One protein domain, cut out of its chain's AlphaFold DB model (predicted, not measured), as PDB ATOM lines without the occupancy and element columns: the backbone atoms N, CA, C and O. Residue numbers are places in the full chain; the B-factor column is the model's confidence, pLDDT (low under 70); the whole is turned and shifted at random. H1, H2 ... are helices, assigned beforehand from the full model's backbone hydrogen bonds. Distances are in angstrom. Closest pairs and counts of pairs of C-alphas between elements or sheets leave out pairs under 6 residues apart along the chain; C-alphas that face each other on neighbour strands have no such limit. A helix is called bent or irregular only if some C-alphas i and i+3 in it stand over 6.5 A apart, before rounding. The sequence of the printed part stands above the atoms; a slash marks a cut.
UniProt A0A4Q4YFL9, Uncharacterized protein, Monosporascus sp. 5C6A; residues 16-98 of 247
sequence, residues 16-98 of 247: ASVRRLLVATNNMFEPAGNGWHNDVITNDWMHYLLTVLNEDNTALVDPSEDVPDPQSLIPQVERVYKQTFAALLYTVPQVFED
ATOM      1  N   ALA A  16     -25.987  -1.917  57.171       62.84
ATOM      2  CA  ALA A  16     -25.456  -3.107  56.532       62.84
ATOM      3  C   ALA A  16     -25.440  -3.010  54.996       62.84
ATOM      4  O   ALA A  16     -24.526  -3.561  54.387       62.84
ATOM      5  N   SER A  17     -26.353  -2.276  54.362       67.75
ATOM      6  CA  SER A  17     -26.407  -2.081  52.906       67.75
ATOM      7  C   SER A  17     -25.306  -1.141  52.400       67.75
ATOM      8  O   SER A  17     -24.572  -1.494  51.475       67.75
ATOM      9  N   VAL A  18     -25.078  -0.008  53.074       72.12
ATOM     10  CA  VAL A  18     -23.933   0.880  52.771       72.12
ATOM     11  C   VAL A  18     -22.608   0.180  53.079       72.12
ATOM     12  O   VAL A  18     -21.662   0.246  52.295       72.12
ATOM     13  N   ARG A  19     -22.541  -0.565  54.188       75.12
ATOM     14  CA  ARG A  19     -21.366  -1.375  54.528       75.12
ATOM     15  C   ARG A  19     -21.090  -2.452  53.479       75.12
ATOM     16  O   ARG A  19     -19.930  -2.679  53.157       75.12
ATOM     17  N   ARG A  20     -22.120  -3.095  52.916       74.44
ATOM     18  CA  ARG A  20     -21.974  -4.061  51.813       74.44
ATOM     19  C   ARG A  20     -21.448  -3.401  50.547       74.44
ATOM     20  O   ARG A  20     -20.579  -3.983  49.911       74.44
ATOM     21  N   LEU A  21     -21.915  -2.199  50.210       74.62
ATOM     22  CA  LEU A  21     -21.381  -1.434  49.078       74.62
ATOM     23  C   LEU A  21     -19.915  -1.057  49.282       74.62
ATOM     24  O   LEU A  21     -19.112  -1.226  48.370       74.62
ATOM     25  N   LEU A  22     -19.548  -0.597  50.479       75.75
ATOM     26  CA  LEU A  22     -18.156  -0.302  50.824       75.75
ATOM     27  C   LEU A  22     -17.275  -1.550  50.736       75.75
ATOM     28  O   LEU A  22     -16.197  -1.492  50.159       75.75
ATOM     29  N   VAL A  23     -17.746  -2.688  51.251       78.94
ATOM     30  CA  VAL A  23     -17.032  -3.967  51.140       78.94
ATOM     31  C   VAL A  23     -16.912  -4.401  49.680       78.94
ATOM     32  O   VAL A  23     -15.827  -4.768  49.260       78.94
ATOM     33  N   ALA A  24     -17.978  -4.310  48.884       74.88
ATOM     34  CA  ALA A  24     -17.936  -4.642  47.460       74.88
ATOM     35  C   ALA A  24     -16.966  -3.735  46.687       74.88
ATOM     36  O   ALA A  24     -16.185  -4.223  45.876       74.88
ATOM     37  N   THR A  25     -16.967  -2.434  46.988       72.62
ATOM     38  CA  THR A  25     -16.041  -1.460  46.392       72.62
ATOM     39  C   THR A  25     -14.600  -1.753  46.806       72.62
ATOM     40  O   THR A  25     -13.708  -1.726  45.969       72.62
ATOM     41  N   ASN A  26     -14.352  -2.088  48.073       77.38
ATOM     42  CA  ASN A  26     -13.015  -2.457  48.542       77.38
ATOM     43  C   ASN A  26     -12.550  -3.794  47.957       77.38
ATOM     44  O   ASN A  26     -11.389  -3.918  47.598       77.38
ATOM     45  N   ASN A  27     -13.446  -4.762  47.778       74.81
ATOM     46  CA  ASN A  27     -13.121  -6.029  47.126       74.81
ATOM     47  C   ASN A  27     -12.797  -5.845  45.638       74.81
ATOM     48  O   ASN A  27     -12.103  -6.675  45.070       74.81
ATOM     49  N   MET A  28     -13.242  -4.755  44.997       70.00
ATOM     50  CA  MET A  28     -12.754  -4.418  43.656       70.00
ATOM     51  C   MET A  28     -11.269  -4.030  43.668       70.00
ATOM     52  O   MET A  28     -10.603  -4.235  42.660       70.00
ATOM     53  N   PHE A  29     -10.726  -3.494  44.769       66.06
ATOM     54  CA  PHE A  29      -9.281  -3.243  44.896       66.06
ATOM     55  C   PHE A  29      -8.464  -4.515  45.094       66.06
ATOM     56  O   PHE A  29      -7.244  -4.468  44.947       66.06
ATOM     57  N   GLU A  30      -9.098  -5.635  45.445       63.56
ATOM     58  CA  GLU A  30      -8.377  -6.894  45.515       63.56
ATOM     59  C   GLU A  30      -8.021  -7.328  44.086       63.56
ATOM     60  O   GLU A  30      -8.911  -7.468  43.241       63.56
ATOM     61  N   PRO A  31      -6.726  -7.511  43.776       58.41
ATOM     62  CA  PRO A  31      -6.306  -7.879  42.437       58.41
ATOM     63  C   PRO A  31      -6.917  -9.233  42.077       58.41
ATOM     64  O   PRO A  31      -6.623 -10.259  42.696       58.41
ATOM     65  N   ALA A  32      -7.768  -9.240  41.050       56.62
ATOM     66  CA  ALA A  32      -8.329 -10.454  40.483       56.62
ATOM     67  C   ALA A  32      -7.233 -11.185  39.692       56.62
ATOM     68  O   ALA A  32      -7.154 -11.088  38.477       56.62
ATOM     69  N   GLY A  33      -6.345 -11.883  40.396       59.22
ATOM     70  CA  GLY A  33      -5.449 -12.881  39.810       59.22
ATOM     71  C   GLY A  33      -4.310 -12.383  38.913       59.22
ATOM     72  O   GLY A  33      -3.570 -13.228  38.411       59.22
ATOM     73  N   ASN A  34      -4.102 -11.076  38.735       63.09
ATOM     74  CA  ASN A  34      -3.002 -10.580  37.905       63.09
ATOM     75  C   ASN A  34      -1.750 -10.333  38.757       63.09
ATOM     76  O   ASN A  34      -1.723  -9.479  39.642       63.09
ATOM     77  N   GLY A  35      -0.725 -11.155  38.517       67.00
ATOM     78  CA  GLY A  35       0.583 -11.040  39.153       67.00
ATOM     79  C   GLY A  35       1.369  -9.823  38.664       67.00
ATOM     80  O   GLY A  35       1.002  -9.180  37.683       67.00
ATOM     81  N   TRP A  36       2.474  -9.534  39.350       70.44
ATOM     82  CA  TRP A  36       3.439  -8.511  38.949       70.44
ATOM     83  C   TRP A  36       3.850  -8.685  37.481       70.44
ATOM     84  O   TRP A  36       4.248  -9.778  37.074       70.44
ATOM     85  N   HIS A  37       3.773  -7.605  36.709       74.56
ATOM     86  CA  HIS A  37       4.152  -7.556  35.300       74.56
ATOM     87  C   HIS A  37       5.132  -6.399  35.064       74.56
ATOM     88  O   HIS A  37       5.313  -5.533  35.918       74.56
ATOM     89  N   ASN A  38       5.819  -6.438  33.926       75.88
ATOM     90  CA  ASN A  38       6.850  -5.482  33.521       75.88
ATOM     91  C   ASN A  38       6.552  -4.866  32.144       75.88
ATOM     92  O   ASN A  38       7.471  -4.494  31.415       75.88
ATOM     93  N   ASP A  39       5.280  -4.835  31.766       77.44
ATOM     94  CA  ASP A  39       4.792  -4.189  30.555       77.44
ATOM     95  C   ASP A  39       4.076  -2.873  30.895       77.44
ATOM     96  O   ASP A  39       3.790  -2.575  32.051       77.44
ATOM     97  N   VAL A  40       3.782  -2.090  29.858       78.62
ATOM     98  CA  VAL A  40       3.081  -0.798  29.949       78.62
ATOM     99  C   VAL A  40       1.552  -0.953  29.991       78.62
ATOM    100  O   VAL A  40       0.818  -0.017  29.673       78.62
ATOM    101  N   ILE A  41       1.042  -2.149  30.304       77.12
ATOM    102  CA  ILE A  41      -0.389  -2.469  30.235       77.12
ATOM    103  C   ILE A  41      -0.978  -2.461  31.644       77.12
ATOM    104  O   ILE A  41      -0.414  -3.019  32.574       77.12
ATOM    105  N   THR A  42      -2.151  -1.853  31.808       76.69
ATOM    106  CA  THR A  42      -2.866  -1.857  33.089       76.69
ATOM    107  C   THR A  42      -3.691  -3.132  33.237       76.69
ATOM    108  O   THR A  42      -4.455  -3.505  32.346       76.69
ATOM    109  N   ASN A  43      -3.528  -3.815  34.369       74.62
ATOM    110  CA  ASN A  43      -4.185  -5.093  34.655       74.62
ATOM    111  C   ASN A  43      -5.310  -4.991  35.691       74.62
ATOM    112  O   ASN A  43      -6.068  -5.938  35.893       74.62
ATOM    113  N   ASP A  44      -5.444  -3.834  36.325       76.56
ATOM    114  CA  ASP A  44      -6.514  -3.503  37.246       76.56
ATOM    115  C   ASP A  44      -7.235  -2.227  36.806       76.56
ATOM    116  O   ASP A  44      -6.711  -1.357  36.105       76.56
ATOM    117  N   TRP A  45      -8.480  -2.120  37.250       79.75
ATOM    118  CA  TRP A  45      -9.348  -1.009  36.895       79.75
ATOM    119  C   TRP A  45      -8.854   0.332  37.461       79.75
ATOM    120  O   TRP A  45      -9.136   1.366  36.860       79.75
ATOM    121  N   MET A  46      -8.136   0.347  38.593       79.94
ATOM    122  CA  MET A  46      -7.685   1.590  39.221       79.94
ATOM    123  C   MET A  46      -6.526   2.202  38.432       79.94
ATOM    124  O   MET A  46      -6.612   3.370  38.057       79.94
ATOM    125  N   HIS A  47      -5.493   1.426  38.093       80.69
ATOM    126  CA  HIS A  47      -4.411   1.897  37.224       80.69
ATOM    127  C   HIS A  47      -4.933   2.266  35.827       80.69
ATOM    128  O   HIS A  47      -4.526   3.291  35.273       80.69
ATOM    129  N   TYR A  48      -5.894   1.513  35.274       82.62
ATOM    130  CA  TYR A  48      -6.544   1.891  34.014       82.62
ATOM    131  C   TYR A  48      -7.226   3.266  34.103       82.62
ATOM    132  O   TYR A  48      -6.992   4.140  33.274       82.62
ATOM    133  N   LEU A  49      -8.038   3.514  35.134       85.25
ATOM    134  CA  LEU A  49      -8.707   4.809  35.281       85.25
ATOM    135  C   LEU A  49      -7.724   5.949  35.576       85.25
ATOM    136  O   LEU A  49      -7.930   7.058  35.088       85.25
ATOM    137  N   LEU A  50      -6.656   5.698  36.334       83.75
ATOM    138  CA  LEU A  50      -5.632   6.704  36.632       83.75
ATOM    139  C   LEU A  50      -4.849   7.139  35.388       83.75
ATOM    140  O   LEU A  50      -4.519   8.319  35.282       83.75
ATOM    141  N   THR A  51      -4.586   6.220  34.455       82.00
ATOM    142  CA  THR A  51      -3.948   6.539  33.165       82.00
ATOM    143  C   THR A  51      -4.894   7.238  32.195       82.00
ATOM    144  O   THR A  51      -4.487   8.152  31.490       82.00
ATOM    145  N   VAL A  52      -6.177   6.866  32.175       82.25
ATOM    146  CA  VAL A  52      -7.170   7.510  31.297       82.25
ATOM    147  C   VAL A  52      -7.515   8.928  31.758       82.25
ATOM    148  O   VAL A  52      -7.785   9.800  30.935       82.25
ATOM    149  N   LEU A  53      -7.563   9.170  33.069       75.31
ATOM    150  CA  LEU A  53      -8.007  10.457  33.611       75.31
ATOM    151  C   LEU A  53      -6.919  11.533  33.614       75.31
ATOM    152  O   LEU A  53      -7.271  12.711  33.667       75.31
ATOM    153  N   ASN A  54      -5.646  11.141  33.554       74.00
ATOM    154  CA  ASN A  54      -4.501  12.043  33.494       74.00
ATOM    155  C   ASN A  54      -3.484  11.497  32.484       74.00
ATOM    156  O   ASN A  54      -2.866  10.465  32.725       74.00
ATOM    157  N   GLU A  55      -3.287  12.215  31.378       65.56
ATOM    158  CA  GLU A  55      -2.369  11.816  30.298       65.56
ATOM    159  C   GLU A  55      -0.899  11.736  30.763       65.56
ATOM    160  O   GLU A  55      -0.127  10.958  30.212       65.56
ATOM    161  N   ASP A  56      -0.538  12.461  31.827       70.38
ATOM    162  CA  ASP A  56       0.825  12.532  32.382       70.38
ATOM    163  C   ASP A  56       1.169  11.385  33.358       70.38
ATOM    164  O   ASP A  56       2.244  11.368  33.953       70.38
ATOM    165  N   ASN A  57       0.262  10.425  33.567       72.31
ATOM    166  CA  ASN A  57       0.433   9.340  34.542       72.31
ATOM    167  C   ASN A  57       1.095   8.074  33.967       72.31
ATOM    168  O   ASN A  57       0.941   6.988  34.531       72.31
ATOM    169  N   THR A  58       1.831   8.178  32.858       74.12
ATOM    170  CA  THR A  58       2.536   7.034  32.251       74.12
ATOM    171  C   THR A  58       3.538   6.391  33.213       74.12
ATOM    172  O   THR A  58       3.630   5.164  33.239       74.12
ATOM    173  N   ALA A  59       4.135   7.181  34.113       72.81
ATOM    174  CA  ALA A  59       5.008   6.733  35.204       72.81
ATOM    175  C   ALA A  59       4.400   5.671  36.142       72.81
ATOM    176  O   ALA A  59       5.124   4.988  36.861       72.81
ATOM    177  N   LEU A  60       3.069   5.537  36.189       76.12
ATOM    178  CA  LEU A  60       2.403   4.526  37.020       76.12
ATOM    179  C   LEU A  60       2.440   3.121  36.417       76.12
ATOM    180  O   LEU A  60       2.166   2.154  37.125       76.12
ATOM    181  N   VAL A  61       2.715   3.012  35.119       78.44
ATOM    182  CA  VAL A  61       2.635   1.749  34.375       78.44
ATOM    183  C   VAL A  61       3.931   1.465  33.624       78.44
ATOM    184  O   VAL A  61       4.255   0.305  33.402       78.44
ATOM    185  N   ASP A  62       4.690   2.496  33.250       80.00
ATOM    186  CA  ASP A  62       5.976   2.324  32.587       80.00
ATOM    187  C   ASP A  62       7.084   1.981  33.605       80.00
ATOM    188  O   ASP A  62       7.441   2.820  34.433       80.00
ATOM    189  N   PRO A  63       7.682   0.775  33.544       78.56
ATOM    190  CA  PRO A  63       8.766   0.382  34.444       78.56
ATOM    191  C   PRO A  63      10.088   1.119  34.174       78.56
ATOM    192  O   PRO A  63      11.053   0.921  34.916       78.56
ATOM    193  N   SER A  64      10.181   1.889  33.085       82.38
ATOM    194  CA  SER A  64      11.360   2.680  32.725       82.38
ATOM    195  C   SER A  64      11.336   4.111  33.268       82.38
ATOM    196  O   SER A  64      12.368   4.784  33.230       82.38
ATOM    197  N   GLU A  65      10.197   4.559  33.797       82.38
ATOM    198  CA  GLU A  65      10.047   5.859  34.443       82.38
ATOM    199  C   GLU A  65      10.310   5.774  35.958       82.38
ATOM    200  O   GLU A  65      10.216   4.713  36.584       82.38
ATOM    201  N   ASP A  66      10.674   6.906  36.564       82.69
ATOM    202  CA  ASP A  66      10.893   6.986  38.008       82.69
ATOM    203  C   ASP A  66       9.573   6.837  38.776       82.69
ATOM    204  O   ASP A  66       8.519   7.312  38.350       82.69
ATOM    205  N   VAL A  67       9.644   6.224  39.963       79.31
ATOM    206  CA  VAL A  67       8.466   6.017  40.817       79.31
ATOM    207  C   VAL A  67       7.828   7.373  41.170       79.31
ATOM    208  O   VAL A  67       8.495   8.210  41.789       79.31
ATOM    209  N   PRO A  68       6.544   7.599  40.835       80.81
ATOM    210  CA  PRO A  68       5.874   8.868  41.096       80.81
ATOM    211  C   PRO A  68       5.715   9.144  42.598       80.81
ATOM    212  O   PRO A  68       5.540   8.233  43.409       80.81
ATOM    213  N   ASP A  69       5.748  10.427  42.978       83.62
ATOM    214  CA  ASP A  69       5.616  10.856  44.375       83.62
ATOM    215  C   ASP A  69       4.249  10.437  44.952       83.62
ATOM    216  O   ASP A  69       3.213  10.900  44.455       83.62
ATOM    217  N   PRO A  70       4.203   9.645  46.042       82.50
ATOM    218  CA  PRO A  70       2.953   9.244  46.677       82.50
ATOM    219  C   PRO A  70       2.048  10.419  47.066       82.50
ATOM    220  O   PRO A  70       0.826  10.292  46.993       82.50
ATOM    221  N   GLN A  71       2.610  11.572  47.454       86.38
ATOM    222  CA  GLN A  71       1.802  12.740  47.831       86.38
ATOM    223  C   GLN A  71       1.040  13.327  46.641       86.38
ATOM    224  O   GLN A  71      -0.071  13.835  46.804       86.38
ATOM    225  N   SER A  72       1.598  13.203  45.436       84.06
ATOM    226  CA  SER A  72       0.951  13.642  44.199       84.06
ATOM    227  C   SER A  72      -0.184  12.709  43.748       84.06
ATOM    228  O   SER A  72      -1.102  13.149  43.051       84.06
ATOM    229  N   LEU A  73      -0.161  11.441  44.179       83.38
ATOM    230  CA  LEU A  73      -1.124  10.409  43.778       83.38
ATOM    231  C   LEU A  73      -2.382  10.378  44.646       83.38
ATOM    232  O   LEU A  73      -3.465  10.106  44.131       83.38
ATOM    233  N   ILE A  74      -2.270  10.695  45.941       86.06
ATOM    234  CA  ILE A  74      -3.401  10.723  46.888       86.06
ATOM    235  C   ILE A  74      -4.635  11.459  46.328       86.06
ATOM    236  O   ILE A  74      -5.704  10.843  46.278       86.06
ATOM    237  N   PRO A  75      -4.540  12.726  45.869       87.94
ATOM    238  CA  PRO A  75      -5.718  13.447  45.382       87.94
ATOM    239  C   PRO A  75      -6.307  12.827  44.108       87.94
ATOM    240  O   PRO A  75      -7.507  12.946  43.848       87.94
ATOM    241  N   GLN A  76      -5.483  12.148  43.309       85.50
ATOM    242  CA  GLN A  76      -5.916  11.497  42.079       85.50
ATOM    243  C   GLN A  76      -6.698  10.222  42.393       85.50
ATOM    244  O   GLN A  76      -7.825  10.063  41.927       85.50
ATOM    245  N   VAL A  77      -6.152   9.365  43.260       86.38
ATOM    246  CA  VAL A  77      -6.825   8.151  43.738       86.38
ATOM    247  C   VAL A  77      -8.137   8.500  44.439       86.38
ATOM    248  O   VAL A  77      -9.159   7.867  44.179       86.38
ATOM    249  N   GLU A  78      -8.154   9.549  45.268       88.25
ATOM    250  CA  GLU A  78      -9.373  10.027  45.930       88.25
ATOM    251  C   GLU A  78     -10.459  10.409  44.915       88.25
ATOM    252  O   GLU A  78     -11.633  10.066  45.086       88.25
ATOM    253  N   ARG A  79     -10.079  11.098  43.833       87.25
ATOM    254  CA  ARG A  79     -11.002  11.479  42.763       87.25
ATOM    255  C   ARG A  79     -11.583  10.254  42.059       87.25
ATOM    256  O   ARG A  79     -12.804  10.194  41.905       87.25
ATOM    257  N   VAL A  80     -10.741   9.298  41.661       87.12
ATOM    258  CA  VAL A  80     -11.191   8.068  40.985       87.12
ATOM    259  C   VAL A  80     -12.108   7.264  41.898       87.12
ATOM    260  O   VAL A  80     -13.209   6.898  41.496       87.12
ATOM    261  N   TYR A  81     -11.718   7.077  43.160       85.75
ATOM    262  CA  TYR A  81     -12.527   6.356  44.139       85.75
ATOM    263  C   TYR A  81     -13.906   6.991  44.330       85.75
ATOM    264  O   TYR A  81     -14.917   6.294  44.278       85.75
ATOM    265  N   LYS A  82     -13.976   8.322  44.488       86.69
ATOM    266  CA  LYS A  82     -15.254   9.042  44.616       86.69
ATOM    267  C   LYS A  82     -16.144   8.859  43.388       86.69
ATOM    268  O   LYS A  82     -17.350   8.680  43.540       86.69
ATOM    269  N   GLN A  83     -15.568   8.906  42.187       85.44
ATOM    270  CA  GLN A  83     -16.315   8.717  40.942       85.44
ATOM    271  C   GLN A  83     -16.834   7.284  40.803       85.44
ATOM    272  O   GLN A  83     -18.018   7.098  40.526       85.44
ATOM    273  N   THR A  84     -15.991   6.281  41.053       83.38
ATOM    274  CA  THR A  84     -16.386   4.867  41.001       83.38
ATOM    275  C   THR A  84     -17.442   4.552  42.055       83.38
ATOM    276  O   THR A  84     -18.446   3.919  41.741       83.38
ATOM    277  N   PHE A  85     -17.287   5.059  43.280       82.62
ATOM    278  CA  PHE A  85     -18.284   4.889  44.335       82.62
ATOM    279  C   PHE A  85     -19.623   5.541  43.968       82.62
ATOM    280  O   PHE A  85     -20.671   4.929  44.147       82.62
ATOM    281  N   ALA A  86     -19.611   6.748  43.393       83.81
ATOM    282  CA  ALA A  86     -20.830   7.400  42.916       83.81
ATOM    283  C   ALA A  86     -21.501   6.620  41.769       83.81
ATOM    284  O   ALA A  86     -22.726   6.515  41.732       83.81
ATOM    285  N   ALA A  87     -20.714   6.038  40.858       83.19
ATOM    286  CA  ALA A  87     -21.228   5.188  39.787       83.19
ATOM    287  C   ALA A  87     -21.851   3.892  40.332       83.19
ATOM    288  O   ALA A  87     -22.939   3.515  39.908       83.19
ATOM    289  N   LEU A  88     -21.214   3.246  41.314       79.88
ATOM    290  CA  LEU A  88     -21.767   2.078  42.010       79.88
ATOM    291  C   LEU A  88     -23.037   2.425  42.795       79.88
ATOM    292  O   LEU A  88     -23.977   1.641  42.848       79.88
ATOM    293  N   LEU A  89     -23.096   3.617  43.382       81.38
ATOM    294  CA  LEU A  89     -24.285   4.080  44.087       81.38
ATOM    295  C   LEU A  89     -25.473   4.250  43.127       81.38
ATOM    296  O   LEU A  89     -26.604   3.935  43.482       81.38
ATOM    297  N   TYR A  90     -25.218   4.682  41.888       78.62
ATOM    298  CA  TYR A  90     -26.244   4.777  40.849       78.62
ATOM    299  C   TYR A  90     -26.783   3.405  40.405       78.62
ATOM    300  O   TYR A  90     -27.956   3.293  40.054       78.62
ATOM    301  N   THR A  91     -25.963   2.348  40.421       74.88
ATOM    302  CA  THR A  91     -26.397   1.010  39.981       74.88
ATOM    303  C   THR A  91     -27.239   0.266  41.012       74.88
ATOM    304  O   THR A  91     -27.845  -0.752  40.674       74.88
ATOM    305  N   VAL A  92     -27.319   0.764  42.249       73.00
ATOM    306  CA  VAL A  92     -28.065   0.133  43.343       73.00
ATOM    307  C   VAL A  92     -29.211   1.052  43.786       73.00
ATOM    308  O   VAL A  92     -29.162   1.625  44.874       73.00
ATOM    309  N   PRO A  93     -30.275   1.189  42.965       66.62
ATOM    310  CA  PRO A  93     -31.391   2.089  43.257       66.62
ATOM    311  C   PRO A  93     -32.121   1.706  44.548       66.62
ATOM    312  O   PRO A  93     -32.629   2.578  45.231       66.62
ATOM    313  N   GLN A  94     -32.074   0.427  44.940       65.50
ATOM    314  CA  GLN A  94     -32.631  -0.107  46.191       65.50
ATOM    315  C   GLN A  94     -32.010   0.468  47.481       65.50
ATOM    316  O   GLN A  94     -32.511   0.190  48.563       65.50
ATOM    317  N   VAL A  95     -30.900   1.210  47.393       66.00
ATOM    318  CA  VAL A  95     -30.330   1.939  48.546       66.00
ATOM    319  C   VAL A  95     -31.093   3.238  48.797       66.00
ATOM    320  O   VAL A  95     -31.047   3.773  49.899       66.00
ATOM    321  N   PHE A  96     -31.793   3.749  47.789       69.00
ATOM    322  CA  PHE A  96     -32.611   4.939  47.906       69.00
ATOM    323  C   PHE A  96     -34.072   4.528  48.028       69.00
ATOM    324  O   PHE A  96     -34.598   3.796  47.195       69.00
ATOM    325  N   GLU A  97     -34.732   5.007  49.073       63.56
ATOM    326  CA  GLU A  97     -36.177   4.876  49.181       63.56
ATOM    327  C   GLU A  97     -36.847   5.855  48.219       63.56
ATOM    328  O   GLU A  97     -36.552   7.057  48.212       63.56
ATOM    329  N   ASP A  98     -37.772   5.341  47.409       61.16
ATOM    330  CA  ASP A  98     -38.645   6.185  46.612       61.16
ATOM    331  C   ASP A  98     -39.532   7.013  47.547       61.16
ATOM    332  O   ASP A  98     -40.227   6.496  48.427       61.16
TER     333      ASP A  98
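This is residues 16 to 98 of the 247 residues of an uncharacterized protein of Monosporascus sp. 5C6A (UniProt A0A4Q4YFL9). Picture a loose, elongated arrangement in which the long helix H4 runs along much of the length, H2 packs across it, and the short H3 packs on H2. The first helix, H1, lies slantwise to H4 towards its last residues, and a long loop, residues 29 to 44, swings from H1 to H2. The printed part has 83 residues, with four named helices in the order H1, H2, H3, H4 and no named strand; its class is all helix. It is loose, with a radius of gyration of the C-alphas of 15.2 A, and spans 51 by 26 by 19 A.

Find C-alpha 16 at (-25.456, -3.107, 56.532); from there H1 runs to residue 28, 18.1 A. H2, residues 45 to 53, covers 12.0 A, and H3, residues 57 to 60, 5.8 A. H4, residues 70 to 91, starts at C-alpha 70 (2.953, 9.244, 46.677) and runs 31.2 A to C-alpha 91 (-26.397, 1.010, 39.981). H4 is irregular, but only just: C-alphas 72 and 75 are 6.8 A apart, and its line is a rough one.

Look first at H1, whose residues 21 to 25 only just touch residues 85 to 89 of H4, with 3 pairs of C-alphas within 8 A; the closest C-alphas, of Thr 25 and Phe 85, are 7.0 A apart. These helices run opposite ways at a steep tilt of 53 degrees. H1 and H2 are only just apart, at 8.3 A. H2 touches residues 76 to 80 of H4, about perpendicular at 73 degrees; the closest C-alphas, of Leu 49 and Val 80, are 7.0 A apart. H2 also touches H3, where the closest C-alphas, of Thr 51 and Asn 57, are 5.4 A apart. H3 is apart from H1 and H4. In H1 and H2 every O i to N i+4 pair is within hydrogen-bond range, in H4 16 of 18, and H3 is too short for one.

The farthest C-alphas, of Ser 64 and Asp 98, are 52.0 A apart. The printed part has no cut; the link from H1 to H2 is long. Mean pLDDT of the printed part is 76.5, and residues 16 to 17, 29 to 35, 55 and 93 to 98 are under 70.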